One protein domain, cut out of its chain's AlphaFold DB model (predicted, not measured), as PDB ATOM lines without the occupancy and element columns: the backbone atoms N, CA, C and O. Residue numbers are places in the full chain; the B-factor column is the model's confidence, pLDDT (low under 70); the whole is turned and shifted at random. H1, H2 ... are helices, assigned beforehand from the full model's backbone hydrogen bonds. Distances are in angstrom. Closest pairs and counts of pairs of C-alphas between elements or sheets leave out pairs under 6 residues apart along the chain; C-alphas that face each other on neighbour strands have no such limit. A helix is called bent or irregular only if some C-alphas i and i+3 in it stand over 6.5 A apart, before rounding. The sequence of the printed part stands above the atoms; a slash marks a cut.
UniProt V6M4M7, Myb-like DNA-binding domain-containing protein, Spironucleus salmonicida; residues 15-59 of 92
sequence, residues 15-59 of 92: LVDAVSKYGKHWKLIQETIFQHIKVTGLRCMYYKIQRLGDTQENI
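This is residues 15 to 59 of the 92 residues of the protein "Myb-like DNA-binding domain-containing protein" of Spironucleus salmonicida (UniProt V6M4M7). One long helix, H3, makes the length of this domain; short helix H2 packs across its first end, and short helix H1 packs about perpendicular to H2. The far end of the long helix, residues 50 to 53, sticks out from this small helical body, with the short, irregular H4 at its tip. The printed part has 45 residues with four named helices, H1 to H4 in order, and no named strand: an all helix domain. It is only just loose, close to compact, with a radius of gyration of the C-alphas of 11.4 A, and elongated, spanning 34 by 19 by 13 A.

H3, residues 39 to 53, is 21.2 A long, from C-alpha 39 at (7.962, -9.255, 11.520) to C-alpha 53 at (5.577, -29.701, 16.623). H2 is residues 26 to 32, 9.9 A. H1 is residues 15 to 22, 10.3 A, beginning at C-alpha 15 at (0.697, -15.896, 17.384). H4, residues 56 to 59, is only just irregular: C-alphas 56 and 59 are 6.8 A apart.

H3 touches H2 with residues 39 to 43 alone; the closest C-alphas, of Trp 26 and Val 39, are 5.9 A apart. They run opposite ways at a steep tilt of 67 degrees, only just short of about perpendicular. H3 only just touches H1, with residues 42 to 46 alone and 3 pairs of C-alphas within 8 A; the closest, of Leu 15 and Tyr 46, are 7.3 A apart. Their lines are about perpendicular, at 73 degrees. H1 and H2 touch, the closest C-alphas being those of Ala 18 and Ile 29, 6.5 A apart, and are about perpendicular, at 84 degrees. H3 and H4 meet only through their link, and H4 is apart from H1 and H2. In H1, H2 and H3 every O i to N i+4 pair is within hydrogen-bond range; H4 is too short for such a pair.

The two C-alphas farthest apart, of Glu 31 and Glu 57, are 34.1 A apart. Residues 50 to 59 stand free; the body without them spans 21 by 19 by 11 A. The printed part has no cut and no long link. Mean pLDDT of the printed part is 85.9; residues 53 to 59 are under 70.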
ATOM      1  N   LEU A  15       0.049 -15.807  18.695       93.44
ATOM      2  CA  LEU A  15       0.697 -15.896  17.384       93.44
ATOM      3  C   LEU A  15       0.092 -17.024  16.548       93.44
ATOM      4  O   LEU A  15      -0.111 -16.837  15.346       93.44
ATOM      5  N   VAL A  16      -0.180 -18.176  17.159       91.94
ATOM      6  CA  VAL A  16      -0.822 -19.311  16.484       91.94
ATOM      7  C   VAL A  16      -2.231 -18.921  16.042       91.94
ATOM      8  O   VAL A  16      -2.552 -19.075  14.862       91.94
ATOM      9  N   ASP A  17      -3.009 -18.305  16.929       90.69
ATOM     10  CA  ASP A  17      -4.358 -17.816  16.631       90.69
ATOM     11  C   ASP A  17      -4.364 -16.749  15.534       90.69
ATOM     12  O   ASP A  17      -5.154 -16.807  14.589       90.69
ATOM     13  N   ALA A  18      -3.444 -15.784  15.607       92.12
ATOM     14  CA  ALA A  18      -3.318 -14.740  14.599       92.12
ATOM     15  C   ALA A  18      -2.992 -15.316  13.216       92.12
ATOM     16  O   ALA A  18      -3.552 -14.869  12.213       92.12
ATOM     17  N   VAL A  19      -2.100 -16.309  13.152       93.88
ATOM     18  CA  VAL A  19      -1.748 -16.971  11.890       93.88
ATOM     19  C   VAL A  19      -2.877 -17.875  11.395       93.88
ATOM     20  O   VAL A  19      -3.074 -17.967  10.188       93.88
ATOM     21  N   SER A  20      -3.651 -18.498  12.285       89.62
ATOM     22  CA  SER A  20      -4.858 -19.242  11.904       89.62
ATOM     23  C   SER A  20      -5.911 -18.314  11.282       89.62
ATOM     24  O   SER A  20      -6.443 -18.598  10.210       89.62
ATOM     25  N   LYS A  21      -6.145 -17.146  11.895       91.44
ATOM     26  CA  LYS A  21      -7.168 -16.185  11.458       91.44
ATOM     27  C   LYS A  21      -6.788 -15.396  10.205       91.44
ATOM     28  O   LYS A  21      -7.628 -15.174   9.338       91.44
ATOM     29  N   TYR A  22      -5.547 -14.920  10.127       90.00
ATOM     30  CA  TYR A  22      -5.082 -14.022   9.064       90.00
ATOM     31  C   TYR A  22      -4.080 -14.688   8.115       90.00
ATOM     32  O   TYR A  22      -3.494 -14.017   7.270       90.00
ATOM     33  N   GLY A  23      -3.807 -15.984   8.252       92.12
ATOM     34  CA  GLY A  23      -2.751 -16.643   7.490       92.12
ATOM     35  C   GLY A  23      -1.363 -16.056   7.774       92.12
ATOM     36  O   GLY A  23      -1.079 -15.471   8.819       92.12
ATOM     37  N   LYS A  24      -0.452 -16.168   6.806       93.06
ATOM     38  CA  LYS A  24       0.935 -15.674   6.925       93.06
ATOM     39  C   LYS A  24       1.074 -14.181   6.576       93.06
ATOM     40  O   LYS A  24       2.131 -13.752   6.105       93.06
ATOM     41  N   HIS A  25       0.036 -13.371   6.799       95.94
ATOM     42  CA  HIS A  25       0.066 -11.918   6.588       95.94
ATOM     43  C   HIS A  25       0.826 -11.206   7.722       95.94
ATOM     44  O   HIS A  25       0.266 -10.474   8.531       95.94
ATOM     45  N   TRP A  26       2.145 -11.411   7.780       95.31
ATOM     46  CA  TRP A  26       2.970 -11.009   8.925       95.31
ATOM     47  C   TRP A  26       2.948  -9.516   9.248       95.31
ATOM     48  O   TRP A  26       3.003  -9.167  10.420       95.31
ATOM     49  N   LYS A  27       2.903  -8.644   8.230       96.19
ATOM     50  CA  LYS A  27       2.810  -7.192   8.446       96.19
ATOM     51  C   LYS A  27       1.497  -6.830   9.137       96.19
ATOM     52  O   LYS A  27       1.529  -6.165  10.158       96.19
ATOM     53  N   LEU A  28       0.382  -7.380   8.651       96.25
ATOM     54  CA  LEU A  28      -0.934  -7.188   9.256       96.25
ATOM     55  C   LEU A  28      -0.949  -7.673  10.710       96.25
ATOM     56  O   LEU A  28      -1.362  -6.938  11.596       96.25
ATOM     57  N   ILE A  29      -0.452  -8.883  10.972       96.25
ATOM     58  CA  ILE A  29      -0.381  -9.450  12.330       96.25
ATOM     59  C   ILE A  29       0.498  -8.586  13.247       96.25
ATOM     60  O   ILE A  29       0.169  -8.365  14.413       96.25
ATOM     61  N   GLN A  30       1.606  -8.066  12.724       97.12
ATOM     62  CA  GLN A  30       2.493  -7.184  13.470       97.12
ATOM     63  C   GLN A  30       1.817  -5.853  13.815       97.12
ATOM     64  O   GLN A  30       1.888  -5.419  14.959       97.12
ATOM     65  N   GLU A  31       1.149  -5.219  12.857       96.88
ATOM     66  CA  GLU A  31       0.489  -3.922  13.044       96.88
ATOM     67  C   GLU A  31      -0.753  -4.026  13.945       96.88
ATOM     68  O   GLU A  31      -1.038  -3.120  14.726       96.88
ATOM     69  N   THR A  32      -1.474  -5.148  13.879       95.75
ATOM     70  CA  THR A  32      -2.734  -5.337  14.614       95.75
ATOM     71  C   THR A  32      -2.551  -5.928  16.009       95.75
ATOM     72  O   THR A  32      -3.267  -5.524  16.919       95.75
ATOM     73  N   ILE A  33      -1.618  -6.871  16.193       94.88
ATOM     74  CA  ILE A  33      -1.509  -7.672  17.428       94.88
ATOM     75  C   ILE A  33      -0.148  -7.495  18.105       94.88
ATOM     76  O   ILE A  33      -0.082  -7.313  19.317       94.88
ATOM     77  N   PHE A  34       0.948  -7.524  17.342       94.44
ATOM     78  CA  PHE A  34       2.309  -7.549  17.894       94.44
ATOM     79  C   PHE A  34       3.115  -6.297  17.537       94.44
ATOM     80  O   PHE A  34       4.194  -6.387  16.949       94.44
ATOM     81  N   GLN A  35       2.605  -5.117  17.897       95.00
ATOM     82  CA  GLN A  35       3.192  -3.829  17.494       95.00
ATOM     83  C   GLN A  35       4.644  -3.645  17.965       95.00
ATOM     84  O   GLN A  35       5.438  -2.983  17.299       95.00
ATOM     85  N   HIS A  36       5.018  -4.279  19.079       92.31
ATOM     86  CA  HIS A  36       6.367  -4.256  19.648       92.31
ATOM     87  C   HIS A  36       7.328  -5.284  19.036       92.31
ATOM     88  O   HIS A  36       8.540  -5.193  19.250       92.31
ATOM     89  N   ILE A  37       6.830  -6.265  18.276       92.69
ATOM     90  CA  ILE A  37       7.645  -7.356  17.733       92.69
ATOM     91  C   ILE A  37       7.884  -7.132  16.247       92.69
ATOM     92  O   ILE A  37       6.970  -6.975  15.450       92.69
ATOM     93  N   LYS A  38       9.144  -7.207  15.819       94.56
ATOM     94  CA  LYS A  38       9.469  -7.161  14.387       94.56
ATOM     95  C   LYS A  38       8.874  -8.370  13.662       94.56
ATOM     96  O   LYS A  38       8.964  -9.494  14.151       94.56
ATOM     97  N   VAL A  39       8.429  -8.177  12.420       94.75
ATOM     98  CA  VAL A  39       7.962  -9.255  11.520       94.75
ATOM     99  C   VAL A  39       8.935 -10.442  11.451       94.75
ATOM    100  O   VAL A  39       8.522 -11.602  11.414       94.75
ATOM    101  N   THR A  40      10.245 -10.183  11.463       93.81
ATOM    102  CA  THR A  40      11.267 -11.241  11.479       93.81
ATOM    103  C   THR A  40      11.225 -12.087  12.751       93.81
ATOM    104  O   THR A  40      11.482 -13.286  12.681       93.81
ATOM    105  N   GLY A  41      10.865 -11.496  13.891       93.62
ATOM    106  CA  GLY A  41      10.639 -12.189  15.158       93.62
ATOM    107  C   GLY A  41       9.414 -13.097  15.105       93.62
ATOM    108  O   GLY A  41       9.534 -14.265  15.472       93.62
ATOM    109  N   LEU A  42       8.295 -12.598  14.566       94.31
ATOM    110  CA  LEU A  42       7.064 -13.380  14.368       94.31
ATOM    111  C   LEU A  42       7.332 -14.622  13.512       94.31
ATOM    112  O   LEU A  42       7.068 -15.746  13.928       94.31
ATOM    113  N   ARG A  43       7.960 -14.423  12.345       94.31
ATOM    114  CA  ARG A  43       8.336 -15.514  11.433       94.31
ATOM    115  C   ARG A  43       9.252 -16.524  12.112       94.31
ATOM    116  O   ARG A  43       9.038 -17.725  12.001       94.31
ATOM    117  N   CYS A  44      10.287 -16.035  12.794       93.38
ATOM    118  CA  CYS A  44      11.259 -16.892  13.457       93.38
ATOM    119  C   CYS A  44      10.592 -17.788  14.504       93.38
ATOM    120  O   CYS A  44      10.867 -18.988  14.533       93.38
ATOM    121  N   MET A  45       9.694 -17.220  15.315       92.31
ATOM    122  CA  MET A  45       8.993 -17.973  16.345       92.31
ATOM    123  C   MET A  45       7.996 -18.962  15.755       92.31
ATOM    124  O   MET A  45       8.036 -20.132  16.119       92.31
ATOM    125  N   TYR A  46       7.186 -18.543  14.783       92.44
ATOM    126  CA  TYR A  46       6.229 -19.428  14.122       92.44
ATOM    127  C   TYR A  46       6.912 -20.661  13.513       92.44
ATOM    128  O   TYR A  46       6.548 -21.791  13.818       92.44
ATOM    129  N   TYR A  47       7.989 -20.473  12.742       89.94
ATOM    130  CA  TYR A  47       8.740 -21.604  12.184       89.94
ATOM    131  C   TYR A  47       9.506 -22.407  13.241       89.94
ATOM    132  O   TYR A  47       9.881 -23.551  12.993       89.94
ATOM    133  N   LYS A  48       9.809 -21.830  14.409       89.06
ATOM    134  CA  LYS A  48      10.347 -22.594  15.541       89.06
ATOM    135  C   LYS A  48       9.265 -23.501  16.132       89.06
ATOM    136  O   LYS A  48       9.562 -24.662  16.365       89.06
ATOM    137  N   ILE A  49       8.042 -22.999  16.311       86.38
ATOM    138  CA  ILE A  49       6.893 -23.778  16.797       86.38
ATOM    139  C   ILE A  49       6.596 -24.936  15.842       86.38
ATOM    140  O   ILE A  49       6.528 -26.068  16.298       86.38
ATOM    141  N   GLN A  50       6.522 -24.680  14.530       84.88
ATOM    142  CA  GLN A  50       6.273 -25.735  13.538       84.88
ATOM    143  C   GLN A  50       7.323 -26.853  13.608       84.88
ATOM    144  O   GLN A  50       6.974 -28.011  13.777       84.88
ATOM    145  N   ARG A  51       8.615 -26.494  13.616       84.00
ATOM    146  CA  ARG A  51       9.708 -27.476  13.728       84.00
ATOM    147  C   ARG A  51       9.702 -28.263  15.039       84.00
ATOM    148  O   ARG A  51      10.201 -29.377  15.065       84.00
ATOM    149  N   LEU A  52       9.212 -27.667  16.128       77.06
ATOM    150  CA  LEU A  52       9.098 -28.343  17.423       77.06
ATOM    151  C   LEU A  52       7.848 -29.231  17.504       77.06
ATOM    152  O   LEU A  52       7.876 -30.216  18.238       77.06
ATOM    153  N   GLY A  53       6.791 -28.895  16.760       63.22
ATOM    154  CA  GLY A  53       5.577 -29.701  16.623       63.22
ATOM    155  C   GLY A  53       5.789 -30.979  15.809       63.22
ATOM    156  O   GLY A  53       5.133 -31.974  16.088       63.22
ATOM    157  N   ASP A  54       6.754 -30.983  14.884       54.12
ATOM    158  CA  ASP A  54       7.147 -32.179  14.121       54.12
ATOM    159  C   ASP A  54       7.920 -33.208  14.979       54.12
ATOM    160  O   ASP A  54       7.987 -34.391  14.650       54.12
ATOM    161  N   THR A  55       8.495 -32.788  16.113       46.28
ATOM    162  CA  THR A  55       9.091 -33.697  17.105       46.28
ATOM    163  C   THR A  55       8.020 -34.206  18.071       46.28
ATOM    164  O   THR A  55       7.689 -33.551  19.057       46.28
ATOM    165  N   GLN A  56       7.518 -35.409  17.785       46.38
ATOM    166  CA  GLN A  56       6.487 -36.209  18.471       46.38
ATOM    167  C   GLN A  56       6.554 -36.315  20.025       46.38
ATOM    168  O   GLN A  56       5.650 -36.882  20.632       46.38
ATOM    169  N   GLU A  57       7.563 -35.778  20.720       46.25
ATOM    170  CA  GLU A  57       7.744 -35.961  22.177       46.25
ATOM    171  C   GLU A  57       7.015 -34.952  23.088       46.25
ATOM    172  O   GLU A  57       6.937 -35.179  24.293       46.25
ATOM    173  N   ASN A  58       6.438 -33.857  22.579       46.41
ATOM    174  CA  ASN A  58       5.831 -32.830  23.451       46.41
ATOM    175  C   ASN A  58       4.332 -32.999  23.748       46.41
ATOM    176  O   ASN A  58       3.791 -32.222  24.533       46.41
ATOM    177  N   ILE A  59       3.668 -34.019  23.196       48.47
ATOM    178  CA  ILE A  59       2.261 -34.326  23.522       48.47
ATOM    179  C   ILE A  59       2.136 -34.781  24.992       48.47
ATOM    180  O   ILE A  59       1.209 -34.388  25.689       48.47
TER     181      ILE A  59